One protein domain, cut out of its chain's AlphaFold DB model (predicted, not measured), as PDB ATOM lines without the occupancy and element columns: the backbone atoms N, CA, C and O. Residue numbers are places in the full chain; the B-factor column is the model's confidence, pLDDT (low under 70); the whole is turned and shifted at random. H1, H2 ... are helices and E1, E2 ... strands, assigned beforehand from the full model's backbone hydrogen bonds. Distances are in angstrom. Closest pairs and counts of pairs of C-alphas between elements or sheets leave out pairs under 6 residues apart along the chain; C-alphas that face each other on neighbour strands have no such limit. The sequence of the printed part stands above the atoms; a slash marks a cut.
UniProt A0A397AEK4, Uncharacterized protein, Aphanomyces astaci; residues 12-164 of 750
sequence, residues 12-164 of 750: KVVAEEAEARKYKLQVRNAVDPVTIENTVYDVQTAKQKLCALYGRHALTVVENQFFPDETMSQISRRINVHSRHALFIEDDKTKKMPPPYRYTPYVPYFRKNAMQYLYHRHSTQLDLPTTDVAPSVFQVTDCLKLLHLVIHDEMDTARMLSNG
ATOM      1  N   LYS A  12     141.498 134.247 192.067       81.50
ATOM      2  CA  LYS A  12     141.917 135.665 192.139       81.50
ATOM      3  C   LYS A  12     140.858 136.605 191.543       81.50
ATOM      4  O   LYS A  12     140.445 137.530 192.226       81.50
ATOM      5  N   VAL A  13     140.373 136.308 190.334       83.38
ATOM      6  CA  VAL A  13     139.367 137.120 189.621       83.38
ATOM      7  C   VAL A  13     138.029 137.099 190.366       83.38
ATOM      8  O   VAL A  13     137.406 138.136 190.550       83.38
ATOM      9  N   VAL A  14     137.628 135.932 190.886       85.69
ATOM     10  CA  VAL A  14     136.419 135.800 191.722       85.69
ATOM     11  C   VAL A  14     136.519 136.659 192.992       85.69
ATOM     12  O   VAL A  14     135.543 137.297 193.372       85.69
ATOM     13  N   ALA A  15     137.694 136.722 193.629       86.56
ATOM     14  CA  ALA A  15     137.924 137.573 194.799       86.56
ATOM     15  C   ALA A  15     137.952 139.078 194.458       86.56
ATOM     16  O   ALA A  15     137.483 139.888 195.254       86.56
ATOM     17  N   GLU A  16     138.478 139.447 193.289       87.69
ATOM     18  CA  GLU A  16     138.510 140.828 192.785       87.69
ATOM     19  C   GLU A  16     137.094 141.352 192.504       87.69
ATOM     20  O   GLU A  16     136.697 142.390 193.033       87.69
ATOM     21  N   GLU A  17     136.283 140.579 191.785       87.69
ATOM     22  CA  GLU A  17     134.882 140.911 191.497       87.69
ATOM     23  C   GLU A  17     134.000 140.876 192.758       87.69
ATOM     24  O   GLU A  17     133.108 141.712 192.911       87.69
ATOM     25  N   ALA A  18     134.273 139.977 193.712       89.56
ATOM     26  CA  ALA A  18     133.583 139.954 195.004       89.56
ATOM     27  C   ALA A  18     133.845 141.213 195.851       89.56
ATOM     28  O   ALA A  18     132.929 141.691 196.521       89.56
ATOM     29  N   GLU A  19     135.070 141.750 195.835       89.31
ATOM     30  CA  GLU A  19     135.418 142.984 196.554       89.31
ATOM     31  C   GLU A  19     134.832 144.212 195.839       89.31
ATOM     32  O   GLU A  19     134.175 145.035 196.479       89.31
ATOM     33  N   ALA A  20     134.952 144.283 194.506       87.94
ATOM     34  CA  ALA A  20     134.372 145.352 193.688       87.94
ATOM     35  C   ALA A  20     132.844 145.460 193.850       87.94
ATOM     36  O   ALA A  20     132.311 146.553 194.048       87.94
ATOM     37  N   ARG A  21     132.135 144.321 193.841       86.94
ATOM     38  CA  ARG A  21     130.671 144.241 194.015       86.94
ATOM     39  C   ARG A  21     130.229 144.178 195.485       86.94
ATOM     40  O   ARG A  21     129.036 144.064 195.752       86.94
ATOM     41  N   LYS A  22     131.163 144.254 196.449       87.56
ATOM     42  CA  LYS A  22     130.912 144.181 197.908       87.56
ATOM     43  C   LYS A  22     130.081 142.953 198.330       87.56
ATOM     44  O   LYS A  22     129.252 143.036 199.237       87.56
ATOM     45  N   TYR A  23     130.311 141.814 197.672       88.75
ATOM     46  CA  TYR A  23     129.522 140.584 197.803       88.75
ATOM     47  C   TYR A  23     129.432 140.108 199.267       88.75
ATOM     48  O   TYR A  23     130.433 140.084 199.987       88.75
ATOM     49  N   LYS A  24     128.222 139.760 199.726       88.31
ATOM     50  CA  LYS A  24     127.923 139.448 201.135       88.31
ATOM     51  C   LYS A  24     128.338 138.007 201.479       88.31
ATOM     52  O   LYS A  24     127.690 137.064 201.043       88.31
ATOM     53  N   LEU A  25     129.345 137.823 202.334       88.75
ATOM     54  CA  LEU A  25     129.795 136.511 202.826       88.75
ATOM     55  C   LEU A  25     129.545 136.314 204.324       88.75
ATOM     56  O   LEU A  25     129.509 137.266 205.103       88.75
ATOM     57  N   GLN A  26     129.398 135.055 204.738       87.12
ATOM     58  CA  GLN A  26     129.093 134.679 206.120       87.12
ATOM     59  C   GLN A  26     130.317 134.810 207.045       87.12
ATOM     60  O   GLN A  26     131.420 134.374 206.710       87.12
ATOM     61  N   VAL A  27     130.125 135.368 208.242       86.00
ATOM     62  CA  VAL A  27     131.161 135.488 209.287       86.00
ATOM     63  C   VAL A  27     131.256 134.207 210.132       86.00
ATOM     64  O   VAL A  27     130.256 133.524 210.352       86.00
ATOM     65  N   ARG A  28     132.450 133.874 210.649       79.94
ATOM     66  CA  ARG A  28     132.667 132.721 211.546       79.94
ATOM     67  C   ARG A  28     131.863 132.838 212.843       79.94
ATOM     68  O   ARG A  28     131.869 133.871 213.508       79.94
ATOM     69  N   ASN A  29     131.316 131.706 213.282       70.81
ATOM     70  CA  ASN A  29     130.555 131.551 214.530       70.81
ATOM     71  C   ASN A  29     131.304 132.018 215.797       70.81
ATOM     72  O   ASN A  29     130.672 132.375 216.780       70.81
ATOM     73  N   ALA A  30     132.639 132.054 215.769       64.69
ATOM     74  CA  ALA A  30     133.489 132.465 216.889       64.69
ATOM     75  C   ALA A  30     133.532 133.989 217.164       64.69
ATOM     76  O   ALA A  30     134.109 134.425 218.167       64.69
ATOM     77  N   VAL A  31     132.954 134.816 216.283       63.44
ATOM     78  CA  VAL A  31     132.997 136.288 216.361       63.44
ATOM     79  C   VAL A  31     131.882 136.814 217.283       63.44
ATOM     80  O   VAL A  31     130.927 137.465 216.861       63.44
ATOM     81  N   ASP A  32     132.003 136.486 218.571       59.00
ATOM     82  CA  ASP A  32     131.004 136.789 219.605       59.00
ATOM     83  C   ASP A  32     131.272 138.078 220.406       59.00
ATOM     84  O   ASP A  32     132.425 138.367 220.753       59.00
ATOM     85  N   PRO A  33     130.214 138.829 220.784       54.06
ATOM     86  CA  PRO A  33     130.348 140.066 221.550       54.06
ATOM     87  C   PRO A  33     130.569 139.846 223.057       54.06
ATOM     88  O   PRO A  33     131.205 140.688 223.684       54.06
ATOM     89  N   VAL A  34     130.059 138.745 223.628       49.06
ATOM     90  CA  VAL A  34     129.840 138.591 225.085       49.06
ATOM     91  C   VAL A  34     131.133 138.513 225.904       49.06
ATOM     92  O   VAL A  34     131.202 139.082 226.988       49.06
ATOM     93  N   THR A  35     132.190 137.882 225.391       51.28
ATOM     94  CA  THR A  35     133.521 137.947 226.011       51.28
ATOM     95  C   THR A  35     134.302 139.128 225.436       51.28
ATOM     96  O   THR A  35     134.951 139.029 224.389       51.28
ATOM     97  N   ILE A  36     134.246 140.271 226.127       52.75
ATOM     98  CA  ILE A  36     134.976 141.504 225.782       52.75
ATOM     99  C   ILE A  36     136.442 141.401 226.244       52.75
ATOM    100  O   ILE A  36     136.965 142.226 226.990       52.75
ATOM    101  N   GLU A  37     137.139 140.368 225.767       52.97
ATOM    102  CA  GLU A  37     138.594 140.270 225.878       52.97
ATOM    103  C   GLU A  37     139.252 141.241 224.886       52.97
ATOM    104  O   GLU A  37     139.714 140.870 223.806       52.97
ATOM    105  N   ASN A  38     139.296 142.515 225.287       60.22
ATOM    106  CA  ASN A  38     140.099 143.574 224.665       60.22
ATOM    107  C   ASN A  38     141.600 143.446 225.024       60.22
ATOM    108  O   ASN A  38     142.350 144.417 224.949       60.22
ATOM    109  N   THR A  39     142.039 142.254 225.436       69.44
ATOM    110  CA  THR A  39     143.415 141.917 225.803       69.44
ATOM    111  C   THR A  39     144.319 141.991 224.574       69.44
ATOM    112  O   THR A  39     144.375 141.074 223.755       69.44
ATOM    113  N   VAL A  40     145.036 143.107 224.432       80.94
ATOM    114  CA  VAL A  40     146.131 143.220 223.465       80.94
ATOM    115  C   VAL A  40     147.309 142.414 224.007       80.94
ATOM    116  O   VAL A  40     147.822 142.711 225.084       80.94
ATOM    117  N   TYR A  41     147.709 141.369 223.288       85.75
ATOM    118  CA  TYR A  41     148.854 140.542 223.655       85.75
ATOM    119  C   TYR A  41     150.174 141.253 223.357       85.75
ATOM    120  O   TYR A  41     150.267 142.031 222.409       85.75
ATOM    121  N   ASP A  42     151.216 140.923 224.118       89.31
ATOM    122  CA  ASP A  42     152.588 141.219 223.707       89.31
ATOM    123  C   ASP A  42     152.993 140.384 222.472       89.31
ATOM    124  O   ASP A  42     152.460 139.296 222.229       89.31
ATOM    125  N   VAL A  43     153.987 140.872 221.727       88.69
ATOM    126  CA  VAL A  43     154.621 140.221 220.573       88.69
ATOM    127  C   VAL A  43     154.986 138.757 220.858       88.69
ATOM    128  O   VAL A  43     154.752 137.895 220.007       88.69
ATOM    129  N   GLN A  44     155.557 138.450 222.028       89.56
ATOM    130  CA  GLN A  44     155.979 137.089 222.371       89.56
ATOM    131  C   GLN A  44     154.776 136.186 222.665       89.56
ATOM    132  O   GLN A  44     154.680 135.086 222.117       89.56
ATOM    133  N   THR A  45     153.815 136.671 223.458       90.00
ATOM    134  CA  THR A  45     152.568 135.951 223.762       90.00
ATOM    135  C   THR A  45     151.744 135.693 222.498       90.00
ATOM    136  O   THR A  45     151.198 134.602 222.330       90.00
ATOM    137  N   ALA A  46     151.690 136.659 221.576       87.69
ATOM    138  CA  ALA A  46     151.003 136.522 220.298       87.69
ATOM    139  C   ALA A  46     151.624 135.412 219.432       87.69
ATOM    140  O   ALA A  46     150.897 134.546 218.941       87.69
ATOM    141  N   LYS A  47     152.961 135.372 219.311       89.50
ATOM    142  CA  LYS A  47     153.675 134.284 218.613       89.50
ATOM    143  C   LYS A  47     153.393 132.922 219.250       89.50
ATOM    144  O   LYS A  47     153.003 131.997 218.545       89.50
ATOM    145  N   GLN A  48     153.513 132.809 220.575       91.12
ATOM    146  CA  GLN A  48     153.237 131.561 221.298       91.12
ATOM    147  C   GLN A  48     151.800 131.061 221.072       91.12
ATOM    148  O   GLN A  48     151.603 129.878 220.794       91.12
ATOM    149  N   LYS A  49     150.795 131.952 221.129       88.88
ATOM    150  CA  LYS A  49     149.394 131.582 220.871       88.88
ATOM    151  C   LYS A  49     149.148 131.170 219.414       88.88
ATOM    152  O   LYS A  49     148.423 130.203 219.204       88.88
ATOM    153  N   LEU A  50     149.759 131.830 218.424       89.31
ATOM    154  CA  LEU A  50     149.665 131.404 217.018       89.31
ATOM    155  C   LEU A  50     150.279 130.010 216.810       89.31
ATOM    156  O   LEU A  50     149.603 129.128 216.284       89.31
ATOM    157  N   CYS A  51     151.491 129.757 217.317       88.06
ATOM    158  CA  CYS A  51     152.121 128.436 217.227       88.06
ATOM    159  C   CYS A  51     151.277 127.337 217.902       88.06
ATOM    160  O   CYS A  51     151.121 126.252 217.342       88.06
ATOM    161  N   ALA A  52     150.687 127.618 219.070       87.94
ATOM    162  CA  ALA A  52     149.819 126.674 219.775       87.94
ATOM    163  C   ALA A  52     148.508 126.378 219.020       87.94
ATOM    164  O   ALA A  52     148.058 125.235 219.000       87.94
ATOM    165  N   LEU A  53     147.903 127.383 218.377       86.50
ATOM    166  CA  LEU A  53     146.687 127.216 217.569       86.50
ATOM    167  C   LEU A  53     146.967 126.497 216.240       86.50
ATOM    168  O   LEU A  53     146.156 125.680 215.807       86.50
ATOM    169  N   TYR A  54     148.131 126.734 215.632       85.50
ATOM    170  CA  TYR A  54     148.606 125.990 214.462       85.50
ATOM    171  C   TYR A  54     148.841 124.510 214.802       85.50
ATOM    172  O   TYR A  54     148.372 123.633 214.082       85.50
ATOM    173  N   GLY A  55     149.443 124.219 215.962       80.06
ATOM    174  CA  GLY A  55     149.593 122.855 216.487       80.06
ATOM    175  C   GLY A  55     148.278 122.138 216.842       80.06
ATOM    176  O   GLY A  55     148.292 120.929 217.042       80.06
ATOM    177  N   ARG A  56     147.143 122.855 216.895       79.12
ATOM    178  CA  ARG A  56     145.782 122.287 216.996       79.12
ATOM    179  C   ARG A  56     145.031 122.264 215.654       79.12
ATOM    180  O   ARG A  56     143.820 122.072 215.645       79.12
ATOM    181  N   HIS A  57     145.711 122.521 214.534       75.50
ATOM    182  CA  HIS A  57     145.118 122.662 213.194       75.50
ATOM    183  C   HIS A  57     144.026 123.753 213.079       75.50
ATOM    184  O   HIS A  57     143.245 123.768 212.131       75.50
ATOM    185  N   ALA A  58     143.983 124.716 214.010       73.81
ATOM    186  CA  ALA A  58     143.003 125.809 214.025       73.81
ATOM    187  C   ALA A  58     143.434 127.039 213.194       73.81
ATOM    188  O   ALA A  58     142.706 128.032 213.131       73.81
ATOM    189  N   LEU A  59     144.618 126.990 212.574       76.50
ATOM    190  CA  LEU A  59     145.211 128.002 211.693       76.50
ATOM    191  C   LEU A  59     145.820 127.301 210.476       76.50
ATOM    192  O   LEU A  59     146.470 126.270 210.625       76.50
ATOM    193  N   THR A  60     145.699 127.905 209.297       73.88
ATOM    194  CA  THR A  60     146.526 127.525 208.138       73.88
ATOM    195  C   THR A  60     147.943 128.104 208.256       73.88
ATOM    196  O   THR A  60     148.167 129.064 208.998       73.88
ATOM    197  N   VAL A  61     148.898 127.590 207.467       77.19
ATOM    198  CA  VAL A  61     150.267 128.146 207.361       77.19
ATOM    199  C   VAL A  61     150.239 129.655 207.069       77.19
ATOM    200  O   VAL A  61     150.977 130.422 207.680       77.19
ATOM    201  N   VAL A  62     149.325 130.092 206.196       76.12
ATOM    202  CA  VAL A  62     149.177 131.495 205.767       76.12
ATOM    203  C   VAL A  62     148.614 132.398 206.875       76.12
ATOM    204  O   VAL A  62     148.847 133.603 206.845       76.12
ATOM    205  N   GLU A  63     147.925 131.849 207.880       76.75
ATOM    206  CA  GLU A  63     147.442 132.595 209.056       76.75
ATOM    207  C   GLU A  63     148.423 132.552 210.244       76.75
ATOM    208  O   GLU A  63     148.286 133.338 211.185       76.75
ATOM    209  N   ASN A  64     149.422 131.663 210.212       83.06
ATOM    210  CA  ASN A  64     150.445 131.489 211.249       83.06
ATOM    211  C   ASN A  64     151.654 132.439 211.060       83.06
ATOM    212  O   ASN A  64     152.808 132.072 211.263       83.06
ATOM    213  N   GLN A  65     151.383 133.677 210.642       85.62
ATOM    214  CA  GLN A  65     152.365 134.739 210.400       85.62
ATOM    215  C   GLN A  65     151.766 136.108 210.750       85.62
ATOM    216  O   GLN A  65     150.547 136.275 210.750       85.62
ATOM    217  N   PHE A  66     152.598 137.104 211.049       85.06
ATOM    218  CA  PHE A  66     152.135 138.491 211.179       85.06
ATOM    219  C   PHE A  66     152.078 139.136 209.790       85.06
ATOM    220  O   PHE A  66     153.052 139.044 209.044       85.06
ATOM    221  N   PHE A  67     150.963 139.781 209.436       83.88
ATOM    222  CA  PHE A  67     150.881 140.545 208.190       83.88
ATOM    223  C   PHE A  67     151.450 141.963 208.394       83.88
ATOM    224  O   PHE A  67     151.290 142.521 209.480       83.88
ATOM    225  N   PRO A  68     152.097 142.570 207.379       74.31
ATOM    226  CA  PRO A  68     152.766 143.869 207.531       74.31
ATOM    227  C   PRO A  68     151.806 145.021 207.873       74.31
ATOM    228  O   PRO A  68     152.205 145.959 208.556       74.31
ATOM    229  N   ASP A  69     150.539 144.931 207.457       76.81
ATOM    230  CA  ASP A  69     149.509 145.957 207.681       76.81
ATOM    231  C   ASP A  69     148.683 145.755 208.974       76.81
ATOM    232  O   ASP A  69     147.635 146.383 209.153       76.81
ATOM    233  N   GLU A  70     149.090 144.848 209.873       77.00
ATOM    234  CA  GLU A  70     148.359 144.559 211.114       77.00
ATOM    235  C   GLU A  70     148.948 145.237 212.353       77.00
ATOM    236  O   GLU A  70     150.090 145.011 212.749       77.00
ATOM    237  N   THR A  71     148.102 145.968 213.082       82.94
ATOM    238  CA  THR A  71     148.408 146.354 214.464       82.94
ATOM    239  C   THR A  71     148.315 145.149 215.403       82.94
ATOM    240  O   THR A  71     147.510 144.234 215.198       82.94
ATOM    241  N   MET A  72     149.035 145.192 216.530       82.94
ATOM    242  CA  MET A  72     148.946 144.153 217.567       82.94
ATOM    243  C   MET A  72     147.514 143.954 218.101       82.94
ATOM    244  O   MET A  72     147.142 142.855 218.513       82.94
ATOM    245  N   SER A  73     146.665 144.986 218.028       79.94
ATOM    246  CA  SER A  73     145.242 144.878 218.374       79.94
ATOM    247  C   SER A  73     144.455 143.979 217.406       79.94
ATOM    248  O   SER A  73     143.586 143.229 217.844       79.94
ATOM    249  N   GLN A  74     144.780 143.993 216.107       78.38
ATOM    250  CA  GLN A  74     144.164 143.126 215.096       78.38
ATOM    251  C   GLN A  74     144.686 141.692 215.210       78.38
ATOM    252  O   GLN A  74     143.881 140.764 215.214       78.38
ATOM    253  N   ILE A  75     145.996 141.516 215.427       83.88
ATOM    254  CA  ILE A  75     146.613 140.209 215.715       83.88
ATOM    255  C   ILE A  75     145.950 139.575 216.950       83.88
ATOM    256  O   ILE A  75     145.557 138.410 216.918       83.88
ATOM    257  N   SER A  76     145.733 140.355 218.015       84.88
ATOM    258  CA  SER A  76     145.079 139.875 219.241       84.88
ATOM    259  C   SER A  76     143.607 139.508 219.021       84.88
ATOM    260  O   SER A  76     143.168 138.449 219.469       84.88
ATOM    261  N   ARG A  77     142.851 140.315 218.256       81.19
ATOM    262  CA  ARG A  77     141.478 139.972 217.830       81.19
ATOM    263  C   ARG A  77     141.447 138.679 217.010       81.19
ATOM    264  O   ARG A  77     140.602 137.831 217.283       81.19
ATOM    265  N   ARG A  78     142.376 138.497 216.062       84.25
ATOM    266  CA  ARG A  78     142.502 137.272 215.256       84.25
ATOM    267  C   ARG A  78     142.760 136.058 216.142       84.25
ATOM    268  O   ARG A  78     142.010 135.089 216.072       84.25
ATOM    269  N   ILE A  79     143.753 136.134 217.026       86.25
ATOM    270  CA  ILE A  79     144.071 135.072 217.993       86.25
ATOM    271  C   ILE A  79     142.847 134.721 218.850       86.25
ATOM    272  O   ILE A  79     142.554 133.539 219.013       86.25
ATOM    273  N   ASN A  80     142.093 135.716 219.333       84.31
ATOM    274  CA  ASN A  80     140.891 135.495 220.147       84.31
ATOM    275  C   ASN A  80     139.717 134.884 219.356       84.31
ATOM    276  O   ASN A  80     138.926 134.137 219.925       84.31
ATOM    277  N   VAL A  81     139.601 135.143 218.048       81.12
ATOM    278  CA  VAL A  81     138.619 134.466 217.180       81.12
ATOM    279  C   VAL A  81     139.047 133.022 216.886       81.12
ATOM    280  O   VAL A  81     138.221 132.116 216.966       81.12
ATOM    281  N   HIS A  82     140.330 132.771 216.609       82.94
ATOM    282  CA  HIS A  82     140.832 131.415 216.358       82.94
ATOM    283  C   HIS A  82     140.854 130.529 217.613       82.94
ATOM    284  O   HIS A  82     140.573 129.338 217.506       82.94
ATOM    285  N   SER A  83     141.118 131.075 218.806       83.75
ATOM    286  CA  SER A  83     141.051 130.302 220.055       83.75
ATOM    287  C   SER A  83     139.623 129.871 220.389       83.75
ATOM    288  O   SER A  83     139.401 128.706 220.708       83.75
ATOM    289  N   ARG A  84     138.636 130.757 220.214       78.88
ATOM    290  CA  ARG A  84     137.209 130.404 220.296       78.88
ATOM    291  C   ARG A  84     136.823 129.361 219.248       78.88
ATOM    292  O   ARG A  84     136.117 128.415 219.568       78.88
ATOM    293  N   HIS A  85     137.313 129.496 218.015       76.31
ATOM    294  CA  HIS A  85     137.069 128.516 216.955       76.31
ATOM    295  C   HIS A  85     137.627 127.124 217.304       76.31
ATOM    296  O   HIS A  85     136.949 126.130 217.070       76.31
ATOM    297  N   ALA A  86     138.814 127.047 217.915       77.19
ATOM    298  CA  ALA A  86     139.377 125.790 218.411       77.19
ATOM    299  C   ALA A  86     138.496 125.144 219.498       77.19
ATOM    300  O   ALA A  86     138.231 123.948 219.429       77.19
ATOM    301  N   LEU A  87     137.959 125.936 220.438       74.75
ATOM    302  CA  LEU A  87     137.009 125.435 221.443       74.75
ATOM    303  C   LEU A  87     135.730 124.869 220.802       74.75
ATOM    304  O   LEU A  87     135.258 123.818 221.222       74.75
ATOM    305  N   PHE A  88     135.188 125.513 219.760       69.56
ATOM    306  CA  PHE A  88     134.019 124.984 219.046       69.56
ATOM    307  C   PHE A  88     134.311 123.669 218.303       69.56
ATOM    308  O   PHE A  88     133.448 122.796 218.291       69.56
ATOM    309  N   ILE A  89     135.518 123.484 217.746       65.81
ATOM    310  CA  ILE A  89     135.944 122.204 217.142       65.81
ATOM    311  C   ILE A  89     136.015 121.087 218.201       65.81
ATOM    312  O   ILE A  89     135.632 119.949 217.933       65.81
ATOM    313  N   GLU A  90     136.487 121.401 219.409       62.94
ATOM    314  CA  GLU A  90     136.590 120.439 220.515       62.94
ATOM    315  C   GLU A  90     135.205 120.034 221.077       62.94
ATOM    316  O   GLU A  90     135.032 118.897 221.522       62.94
ATOM    317  N   ASP A  91     134.204 120.923 221.017       57.41
ATOM    318  CA  ASP A  91     132.900 120.763 221.688       57.41
ATOM    319  C   ASP A  91     131.739 120.266 220.785       57.41
ATOM    320  O   ASP A  91     130.662 119.912 221.283       57.41
ATOM    321  N   ASP A  92     131.962 120.183 219.465       51.69
ATOM    322  CA  ASP A  92     130.968 119.859 218.415       51.69
ATOM    323  C   ASP A  92     130.233 118.516 218.629       51.69
ATOM    324  O   ASP A  92     129.112 118.298 218.168       51.69
ATOM    325  N   LYS A  93     130.817 117.613 219.427       50.84
ATOM    326  CA  LYS A  93     130.204 116.329 219.801       50.84
ATOM    327  C   LYS A  93     129.076 116.436 220.837       50.84
ATOM    328  O   LYS A  93     128.428 115.419 221.082       50.84
ATOM    329  N   THR A  94     128.852 117.587 221.494       46.19
ATOM    330  CA  THR A  94     127.969 117.629 222.685       46.19
ATOM    331  C   THR A  94     126.943 118.762 222.801       46.19
ATOM    332  O   THR A  94     125.966 118.565 223.529       46.19
ATOM    333  N   LYS A  95     127.077 119.922 222.131       53.28
ATOM    334  CA  LYS A  95     126.217 121.097 222.425       53.28
ATOM    335  C   LYS A  95     125.531 121.722 221.207       53.28
ATOM    336  O   LYS A  95     126.150 122.014 220.194       53.28
ATOM    337  N   LYS A  96     124.235 122.030 221.354       54.50
ATOM    338  CA  LYS A  96     123.504 122.929 220.442       54.50
ATOM    339  C   LYS A  96     123.826 124.382 220.796       54.50
ATOM    340  O   LYS A  96     123.736 124.753 221.964       54.50
ATOM    341  N   MET A  97     124.134 125.206 219.793       56.12
ATOM    342  CA  MET A  97     124.369 126.643 219.987       56.12
ATOM    343  C   MET A  97     123.133 127.347 220.595       56.12
ATOM    344  O   MET A  97     122.012 127.052 220.162       56.12
ATOM    345  N   PRO A  98     123.290 128.283 221.557       54.59
ATOM    346  CA  PRO A  98     122.148 128.978 222.153       54.59
ATOM    347  C   PRO A  98     121.457 129.920 221.144       54.59
ATOM    348  O   PRO A  98     122.100 130.392 220.202       54.59
ATOM    349  N   PRO A  99     120.162 130.246 221.324       51.72
ATOM    350  CA  PRO A  99     119.354 130.927 220.307       51.72
ATOM    351  C   PRO A  99     119.924 132.228 219.692       51.72
ATOM    352  O   PRO A  99     119.822 132.347 218.471       51.72
ATOM    353  N   PRO A 100     120.576 133.166 220.420       53.19
ATOM    354  CA  PRO A 100     121.140 134.379 219.805       53.19
ATOM    355  C   PRO A 100     122.477 134.157 219.069       53.19
ATOM    356  O   PRO A 100     123.034 135.108 218.522       53.19
ATOM    357  N   TYR A 101     123.017 132.933 219.062       58.25
ATOM    358  CA  TYR A 101     124.257 132.558 218.363       58.25
ATOM    359  C   TYR A 101     124.003 131.793 217.060       58.25
ATOM    360  O   TYR A 101     124.907 131.633 216.249       58.25
ATOM    361  N   ARG A 102     122.765 131.333 216.842       68.19
ATOM    362  CA  ARG A 102     122.389 130.439 215.736       68.19
ATOM    363  C   ARG A 102     122.521 131.064 214.339       68.19
ATOM    364  O   ARG A 102     122.557 130.329 213.356       68.19
ATOM    365  N   TYR A 103     122.565 132.392 214.252       78.00
ATOM    366  CA  TYR A 103     122.536 133.144 212.999       78.00
ATOM    367  C   TYR A 103     123.705 134.130 212.954       78.00
ATOM    368  O   TYR A 103     123.664 135.187 213.591       78.00
ATOM    369  N   THR A 104     124.764 133.782 212.223       81.31
ATOM    370  CA  THR A 104     125.917 134.664 212.004       81.31
ATOM    371  C   THR A 104     125.609 135.775 210.996       81.31
ATOM    372  O   THR A 104     124.794 135.575 210.095       81.31
ATOM    373  N   PRO A 105     126.240 136.958 211.136       85.25
ATOM    374  CA  PRO A 105     126.058 138.047 210.189       85.25
ATOM    375  C   PRO A 105     126.679 137.726 208.832       85.25
ATOM    376  O   PRO A 105     127.709 137.052 208.739       85.25
ATOM    377  N   TYR A 106     126.075 138.299 207.796       87.81
ATOM    378  CA  TYR A 106     126.652 138.400 206.462       87.81
ATOM    379  C   TYR A 106     127.260 139.795 206.265       87.81
ATOM    380  O   TYR A 106     126.727 140.803 206.741       87.81
ATOM    381  N   VAL A 107     128.419 139.836 205.613       86.44
ATOM    382  CA  VAL A 107     129.364 140.958 205.614       86.44
ATOM    383  C   VAL A 107     130.015 141.091 204.232       86.44
ATOM    384  O   VAL A 107     130.406 140.064 203.676       86.44
ATOM    385  N   PRO A 108     130.179 142.309 203.677       87.69
ATOM    386  CA  PRO A 108     130.906 142.519 202.425       87.69
ATOM    387  C   PRO A 108     132.295 141.875 202.418       87.69
ATOM    388  O   PRO A 108     133.019 141.927 203.419       87.69
ATOM    389  N   TYR A 109     132.675 141.274 201.294       89.19
ATOM    390  CA  TYR A 109     134.000 140.698 201.113       89.19
ATOM    391  C   TYR A 109     135.090 141.773 201.002       89.19
ATOM    392  O   TYR A 109     134.952 142.745 200.262       89.19
ATOM    393  N   PHE A 110     136.194 141.544 201.712       86.31
ATOM    394  CA  PHE A 110     137.448 142.274 201.597       86.31
ATOM    395  C   PHE A 110     138.574 141.267 201.353       86.31
ATOM    396  O   PHE A 110     138.755 140.318 202.123       86.31
ATOM    397  N   ARG A 111     139.367 141.487 200.306       83.06
ATOM    398  CA  ARG A 111     140.412 140.573 199.818       83.06
ATOM    399  C   ARG A 111     141.601 140.451 200.769       83.06
ATOM    400  O   ARG A 111     142.284 139.424 200.796       83.06
ATOM    401  N   LYS A 112     141.850 141.503 201.553       81.31
ATOM    402  CA  LYS A 112     143.012 141.677 202.440       81.31
ATOM    403  C   LYS A 112     143.229 140.467 203.356       81.31
ATOM    404  O   LYS A 112     142.349 140.114 204.137       81.31
ATOM    405  N   ASN A 113     144.435 139.888 203.332       77.12
ATOM    406  CA  ASN A 113     144.799 138.696 204.119       77.12
ATOM    407  C   ASN A 113     144.475 138.841 205.620       77.12
ATOM    408  O   ASN A 113     143.935 137.920 206.231       77.12
ATOM    409  N   ALA A 114     144.696 140.034 206.182       74.88
ATOM    410  CA  ALA A 114     144.358 140.380 207.564       74.88
ATOM    411  C   ALA A 114     142.858 140.272 207.914       74.88
ATOM    412  O   ALA A 114     142.524 140.211 209.091       74.88
ATOM    413  N   MET A 115     141.947 140.227 206.934       78.25
ATOM    414  CA  MET A 115     140.496 140.079 207.144       78.25
ATOM    415  C   MET A 115     139.974 138.667 206.824       78.25
ATOM    416  O   MET A 115     138.854 138.318 207.198       78.25
ATOM    417  N   GLN A 116     140.785 137.795 206.213       80.38
ATOM    418  CA  GLN A 116     140.375 136.436 205.814       80.38
ATOM    419  C   GLN A 116     140.094 135.485 206.997       80.38
ATOM    420  O   GLN A 116     139.606 134.369 206.792       80.38
ATOM    421  N   TYR A 117     140.376 135.910 208.234       79.31
ATOM    422  CA  TYR A 117     139.988 135.174 209.439       79.31
ATOM    423  C   TYR A 117     138.530 135.400 209.863       79.31
ATOM    424  O   TYR A 117     137.994 134.592 210.620       79.31
ATOM    425  N   LEU A 118     137.889 136.486 209.413       83.00
ATOM    426  CA  LEU A 118     136.514 136.807 209.807       83.00
ATOM    427  C   LEU A 118     135.502 135.947 209.053       83.00
ATOM    428  O   LEU A 118     134.517 135.512 209.647       83.00
ATOM    429  N   TYR A 119     135.741 135.689 207.769       86.81
ATOM    430  CA  TYR A 119     134.840 134.896 206.938       86.81
ATOM    431  C   TYR A 119     134.880 133.414 207.311       86.81
ATOM    432  O   TYR A 119     135.929 132.857 207.665       86.81
ATOM    433  N   HIS A 120     133.715 132.777 207.222       84.69
ATOM    434  CA  HIS A 120     133.587 131.330 207.271       84.69
ATOM    435  C   HIS A 120     134.371 130.678 206.119       84.69
ATOM    436  O   HIS A 120     134.759 131.332 205.148       84.69
ATOM    437  N   ARG A 121     134.686 129.392 206.276       80.75
ATOM    438  CA  ARG A 121     135.418 128.606 205.287       80.75
ATOM    439  C   ARG A 121     134.758 127.256 205.125       80.75
ATOM    440  O   ARG A 121     134.419 126.611 206.115       80.75
ATOM    441  N   HIS A 122     134.655 126.836 203.879       78.38
ATOM    442  CA  HIS A 122     134.074 125.573 203.478       78.38
ATOM    443  C   HIS A 122     135.193 124.564 203.214       78.38
ATOM    444  O   HIS A 122     136.155 124.859 202.497       78.38
ATOM    445  N   SER A 123     135.089 123.391 203.838       66.12
ATOM    446  CA  SER A 123     136.010 122.280 203.608       66.12
ATOM    447  C   SER A 123     135.872 121.743 202.186       66.12
ATOM    448  O   SER A 123     134.804 121.781 201.570       66.12
ATOM    449  N   THR A 124     136.971 121.216 201.663       60.44
ATOM    450  CA  THR A 124     136.992 120.459 200.408       60.44
ATOM    451  C   THR A 124     137.000 118.966 200.711       60.44
ATOM    452  O   THR A 124     137.438 118.535 201.768       60.44
ATOM    453  N   GLN A 125     136.536 118.138 199.783       48.50
ATOM    454  CA  GLN A 125     136.433 116.681 199.952       48.50
ATOM    455  C   GLN A 125     137.804 115.958 199.949       48.50
ATOM    456  O   GLN A 125     137.860 114.734 199.865       48.50
ATOM    457  N   LEU A 126     138.910 116.711 200.006       45.78
ATOM    458  CA  LEU A 126     140.288 116.218 199.992       45.78
ATOM    459  C   LEU A 126     141.016 116.464 201.327       45.78
ATOM    460  O   LEU A 126     142.236 116.603 201.345       45.78
ATOM    461  N   ASP A 127     140.278 116.460 202.442       41.34
ATOM    462  CA  ASP A 127     140.812 116.460 203.814       41.34
ATOM    463  C   ASP A 127     141.494 115.108 204.171       41.34
ATOM    464  O   ASP A 127     141.296 114.538 205.246       41.34
ATOM    465  N   LEU A 128     142.301 114.557 203.253       44.84
ATOM    466  CA  LEU A 128     143.301 113.546 203.584       44.84
ATOM    467  C   LEU A 128     144.460 114.247 204.310       44.84
ATOM    468  O   LEU A 128     144.882 115.319 203.871       44.84
ATOM    469  N   PRO A 129     145.067 113.634 205.345       43.25
ATOM    470  CA  PRO A 129     146.149 114.238 206.138       43.25
ATOM    471  C   PRO A 129     147.493 114.374 205.386       43.25
ATOM    472  O   PRO A 129     148.547 114.479 206.007       43.25
ATOM    473  N   THR A 130     147.473 114.322 204.052       37.84
ATOM    474  CA  THR A 130     148.637 114.345 203.156       37.84
ATOM    475  C   THR A 130     148.510 115.360 202.011       37.84
ATOM    476  O   THR A 130     149.413 115.435 201.179       37.84
ATOM    477  N   THR A 131     147.414 116.128 201.930       43.19
ATOM    478  CA  THR A 131     147.157 117.075 200.829       43.19
ATOM    479  C   THR A 131     146.559 118.389 201.331       43.19
ATOM    480  O   THR A 131     145.353 118.479 201.542       43.19
ATOM    481  N   ASP A 132     147.393 119.426 201.457       43.53
ATOM    482  CA  ASP A 132     147.038 120.763 201.968       43.53
ATOM    483  C   ASP A 132     146.161 121.605 201.008       43.53
ATOM    484  O   ASP A 132     146.516 122.718 200.605       43.53
ATOM    485  N   VAL A 133     144.981 121.105 200.631       51.16
ATOM    486  CA  VAL A 133     143.973 121.909 199.922       51.16
ATOM    487  C   VAL A 133     143.265 122.805 200.936       51.16
ATOM    488  O   VAL A 133     142.259 122.435 201.532       51.16
ATOM    489  N   ALA A 134     143.818 124.000 201.156       56.50
ATOM    490  CA  ALA A 134     143.284 124.941 202.138       56.50
ATOM    491  C   ALA A 134     141.794 125.282 201.869       56.50
ATOM    492  O   ALA A 134     141.440 125.626 200.731       56.50
ATOM    493  N   PRO A 135     140.924 125.232 202.901       68.44
ATOM    494  CA  PRO A 135     139.479 125.401 202.744       68.44
ATOM    495  C   PRO A 135     139.129 126.811 202.249       68.44
ATOM    496  O   PRO A 135     139.703 127.805 202.702       68.44
ATOM    497  N   SER A 136     138.196 126.916 201.298       78.00
ATOM    498  CA  SER A 136     137.898 128.181 200.617       78.00
ATOM    499  C   SER A 136     136.884 129.041 201.364       78.00
ATOM    500  O   SER A 136     135.978 128.543 202.024       78.00
ATOM    501  N   VAL A 137     137.032 130.360 201.230       83.81
ATOM    502  CA  VAL A 137     136.078 131.349 201.760       83.81
ATOM    503  C   VAL A 137     134.793 131.397 200.914       83.81
ATOM    504  O   VAL A 137     133.710 131.542 201.465       83.81
ATOM    505  N   PHE A 138     134.911 131.216 199.596       85.94
ATOM    506  CA  PHE A 138     133.780 131.117 198.667       85.94
ATOM    507  C   PHE A 138     133.283 129.671 198.525       85.94
ATOM    508  O   PHE A 138     134.095 128.736 198.483       85.94
ATOM    509  N   GLN A 139     131.968 129.508 198.377       82.69
ATOM    510  CA  GLN A 139     131.313 128.301 197.866       82.69
ATOM    511  C   GLN A 139     131.336 128.286 196.326       82.69
ATOM    512  O   GLN A 139     131.579 129.308 195.679       82.69
ATOM    513  N   VAL A 140     131.036 127.140 195.703       81.25
ATOM    514  CA  VAL A 140     130.855 127.082 194.239       81.25
ATOM    515  C   VAL A 140     129.590 127.802 193.772       81.25
ATOM    516  O   VAL A 140     129.603 128.355 192.680       81.25
ATOM    517  N   THR A 141     128.541 127.891 194.588       86.81
ATOM    518  CA  THR A 141     127.387 128.771 194.329       86.81
ATOM    519  C   THR A 141     127.806 130.239 194.211       86.81
ATOM    520  O   THR A 141     127.467 130.870 193.213       86.81
ATOM    521  N   ASP A 142     128.627 130.750 195.136       87.50
ATOM    522  CA  ASP A 142     129.197 132.107 195.051       87.50
ATOM    523  C   ASP A 142     130.049 132.282 193.787       87.50
ATOM    524  O   ASP A 142     129.941 133.281 193.078       87.50
ATOM    525  N   CYS A 143     130.887 131.289 193.473       86.50
ATOM    526  CA  CYS A 143     131.764 131.337 192.304       86.50
ATOM    527  C   CYS A 143     130.977 131.303 190.984       86.50
ATOM    528  O   CYS A 143     131.380 131.967 190.034       86.50
ATOM    529  N   LEU A 144     129.866 130.560 190.917       87.50
ATOM    530  CA  LEU A 144     128.968 130.522 189.759       87.50
ATOM    531  C   LEU A 144     128.193 131.835 189.604       87.50
ATOM    532  O   LEU A 144     128.122 132.340 188.489       87.50
ATOM    533  N   LYS A 145     127.685 132.424 190.698       88.25
ATOM    534  CA  LYS A 145     127.055 133.758 190.691       88.25
ATOM    535  C   LYS A 145     128.013 134.826 190.169       88.25
ATOM    536  O   LYS A 145     127.709 135.508 189.196       88.25
ATOM    537  N   LEU A 146     129.194 134.937 190.779       88.88
ATOM    538  CA  LEU A 146     130.194 135.944 190.417       88.88
ATOM    539  C   LEU A 146     130.709 135.749 188.982       88.88
ATOM    540  O   LEU A 146     130.834 136.723 188.247       88.88
ATOM    541  N   LEU A 147     130.937 134.504 188.544       88.25
ATOM    542  CA  LEU A 147     131.308 134.213 187.156       88.25
ATOM    543  C   LEU A 147     130.175 134.540 186.172       88.25
ATOM    544  O   LEU A 147     130.447 135.081 185.105       88.25
ATOM    545  N   HIS A 148     128.917 134.255 186.514       86.81
ATOM    546  CA  HIS A 148     127.784 134.613 185.663       86.81
ATOM    547  C   HIS A 148     127.642 136.129 185.512       86.81
ATOM    548  O   HIS A 148     127.431 136.598 184.400       86.81
ATOM    549  N   LEU A 149     127.807 136.895 186.594       85.44
ATOM    550  CA  LEU A 149     127.796 138.359 186.546       85.44
ATOM    551  C   LEU A 149     128.905 138.904 185.631       85.44
ATOM    552  O   LEU A 149     128.627 139.728 184.769       85.44
ATOM    553  N   VAL A 150     130.134 138.385 185.737       86.31
ATOM    554  CA  VAL A 150     131.239 138.756 184.828       86.31
ATOM    555  C   VAL A 150     130.929 138.402 183.372       86.31
ATOM    556  O   VAL A 150     131.212 139.194 182.480       86.31
ATOM    557  N   ILE A 151     130.350 137.225 183.111       85.75
ATOM    558  CA  ILE A 151     129.976 136.813 181.751       85.75
ATOM    559  C   ILE A 151     128.871 137.715 181.195       85.75
ATOM    560  O   ILE A 151     128.973 138.128 180.050       85.75
ATOM    561  N   HIS A 152     127.850 138.030 181.992       83.56
ATOM    562  CA  HIS A 152     126.702 138.838 181.584       83.56
ATOM    563  C   HIS A 152     127.073 140.306 181.314       83.56
ATOM    564  O   HIS A 152     126.540 140.910 180.388       83.56
ATOM    565  N   ASP A 153     128.005 140.871 182.086       82.88
ATOM    566  CA  ASP A 153     128.482 142.247 181.889       82.88
ATOM    567  C   ASP A 153     129.358 142.403 180.628       82.88
ATOM    568  O   ASP A 153     129.424 143.490 180.058       82.88
ATOM    569  N   GLU A 154     130.027 141.331 180.183       82.44
ATOM    570  CA  GLU A 154     130.871 141.314 178.975       82.44
ATOM    571  C   GLU A 154     130.137 140.764 177.730       82.44
ATOM    572  O   GLU A 154     130.508 141.083 176.600       82.44
ATOM    573  N   MET A 155     129.116 139.911 177.905       81.31
ATOM    574  CA  MET A 155     128.401 139.207 176.829       81.31
ATOM    575  C   MET A 155     126.918 138.965 177.163       81.31
ATOM    576  O   MET A 155     126.575 138.220 178.080       81.31
ATOM    577  N   ASP A 156     126.025 139.492 176.320       81.38
ATOM    578  CA  ASP A 156     124.581 139.226 176.370       81.38
ATOM    579  C   ASP A 156     124.263 137.804 175.860       81.38
ATOM    580  O   ASP A 156     123.951 137.574 174.686       81.38
ATOM    581  N   THR A 157     124.372 136.823 176.757       81.62
ATOM    582  CA  THR A 157     124.128 135.406 176.449       81.62
ATOM    583  C   THR A 157     122.690 135.139 176.001       81.62
ATOM    584  O   THR A 157     122.474 134.243 175.183       81.62
ATOM    585  N   ALA A 158     121.715 135.930 176.462       80.44
ATOM    586  CA  ALA A 158     120.309 135.793 176.093       80.44
ATOM    587  C   ALA A 158     120.071 136.153 174.618       80.44
ATOM    588  O   ALA A 158     119.470 135.363 173.887       80.44
ATOM    589  N   ARG A 159     120.617 137.281 174.137       78.06
ATOM    590  CA  ARG A 159     120.577 137.635 172.706       78.06
ATOM    591  C   ARG A 159     121.402 136.682 171.844       78.06
ATOM    592  O   ARG A 159     121.023 136.394 170.711       78.06
ATOM    593  N   MET A 160     122.519 136.161 172.354       83.31
ATOM    594  CA  MET A 160     123.305 135.157 171.624       83.31
ATOM    595  C   MET A 160     122.543 133.832 171.452       83.31
ATOM    596  O   MET A 160     122.646 133.214 170.392       83.31
ATOM    597  N   LEU A 161     121.744 133.423 172.443       84.88
ATOM    598  CA  LEU A 161     120.824 132.284 172.339       84.88
ATOM    599  C   LEU A 161     119.671 132.577 171.363       84.88
ATOM    600  O   LEU A 161     119.446 131.789 170.447       84.88
ATOM    601  N   SER A 162     118.981 133.721 171.484       85.19
ATOM    602  CA  SER A 162     117.850 134.058 170.594       85.19
ATOM    603  C   SER A 162     118.251 134.176 169.122       85.19
ATOM    604  O   SER A 162     117.451 133.880 168.237       85.19
ATOM    605  N   ASN A 163     119.492 134.588 168.857       86.44
ATOM    606  CA  ASN A 163     120.034 134.746 167.509       86.44
ATOM    607  C   ASN A 163     120.694 133.460 166.968       86.44
ATOM    608  O   ASN A 163     121.281 133.492 165.888       86.44
ATOM    609  N   GLY A 164     120.647 132.343 167.706       83.69
ATOM    610  CA  GLY A 164     121.226 131.059 167.290       83.69
ATOM    611  C   GLY A 164     122.761 131.018 167.251       83.69
ATOM    612  O   GLY A 164     123.331 130.118 166.638       83.69
TER     613      GLY A 164
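AT A GLANCE: This is residues 12 to 164 of the 750 residues of an uncharacterized protein of Aphanomyces astaci (UniProt A0A397AEK4). The domain is a long, loose assembly: a pair of helices, H2 and H3, lies side by side at one end, a tiny sheet of two strands, E1 and E2, lies with long loops in the middle, and H1 packs across H4 towards the other end. The last residues of H4 and most of H5 stick out beyond this as a tail, and residues 90 to 96 stand free at the end of H3 and the start of its following loop. The printed part has 153 residues with five named helices and two named strands, in the order H1, E1, H2, H3, E2, H4, H5, and the two strands form an antiparallel sheet in the order E1 - E2. The class is mostly helix, though under half of the residues are in named elements: 62 of the 153 are in helices and 6 in strands. The whole is loose, with a radius of gyration of the C-alphas of 18.7 A, and spans 64 by 39 by 36 A.

HOW THE PARTS SIT: H1, residues 12 to 20, touches H4, residues 140 to 154, with the C-alphas of Val 14 and Leu 146 the closest at 6.4 A. Their lines stand about perpendicular, at 76 degrees. E1, residues 24 to 26, and E2, residues 106 to 108, are antiparallel neighbours, with 134 degrees between their N-to-C directions. N 25 and O 107 are within hydrogen-bond range at 2.8 A, and N 107 and O 25 are also at 2.8 A. C-alphas 24 and 108 face each other at 4.5 A. The closest C-alphas of H1 and E2 are those of Glu 19 and Pro 108, 7.4 A apart. H2, residues 43 to 54, touches H3, residues 72 to 91, and the two run the same way at a shallow tilt of 28 degrees. Their closest C-alphas are those of Leu 50 and Ile 79, 6.8 A apart. H3 and E1 are apart, and so are H3 and H4. H5, residues 157 to 162, touches no helix; H4 and H5 meet only through their link. In H1, H2, H3, H4 and H5 every O i to N i+4 pair is within hydrogen-bond range.

IN THESE COORDINATES: H1 begins at C-alpha 12, at (141.917, 135.665, 192.139), and is 12.4 A from first to last C-alpha. E1 measures 7.0 A over its three residues. H2 is 16.6 A long from C-alpha 43 to C-alpha 54. H3, the longest helix by residues, begins at C-alpha 72, at (148.946, 144.153, 217.567), and is 28.7 A long. E2 measures 7.2 A. H4 is 20.9 A long from C-alpha 140 to C-alpha 154, and H5 is 8.7 A long, ending at C-alpha 162, at (117.850, 134.058, 170.594).

THE WHOLE: The two C-alphas farthest apart are those of Gln 44 and Asn 163, 65.6 A. Residues 151 to 156, of which 151 to 154 belong to H4, stand free, and so do residues 158 to 164, of which 158 to 162 belong to H5. Without the stretches that stand free, the body has 133 residues and spans 55 by 38 by 32 A. The links from H1 to E1 and from H4 to H5 are tight. The links from E1 to H2, H2 to H3, H3 to E2 and E2 to H4 are long, with 16, 17, 14 and 31 residues. The printed part has no cut. The mean pLDDT of the printed part of this predicted model is 76.3, and 38 of the printed residues are under 70, where confidence is low: residues 30 to 39, 88 to 102 and 123 to 135.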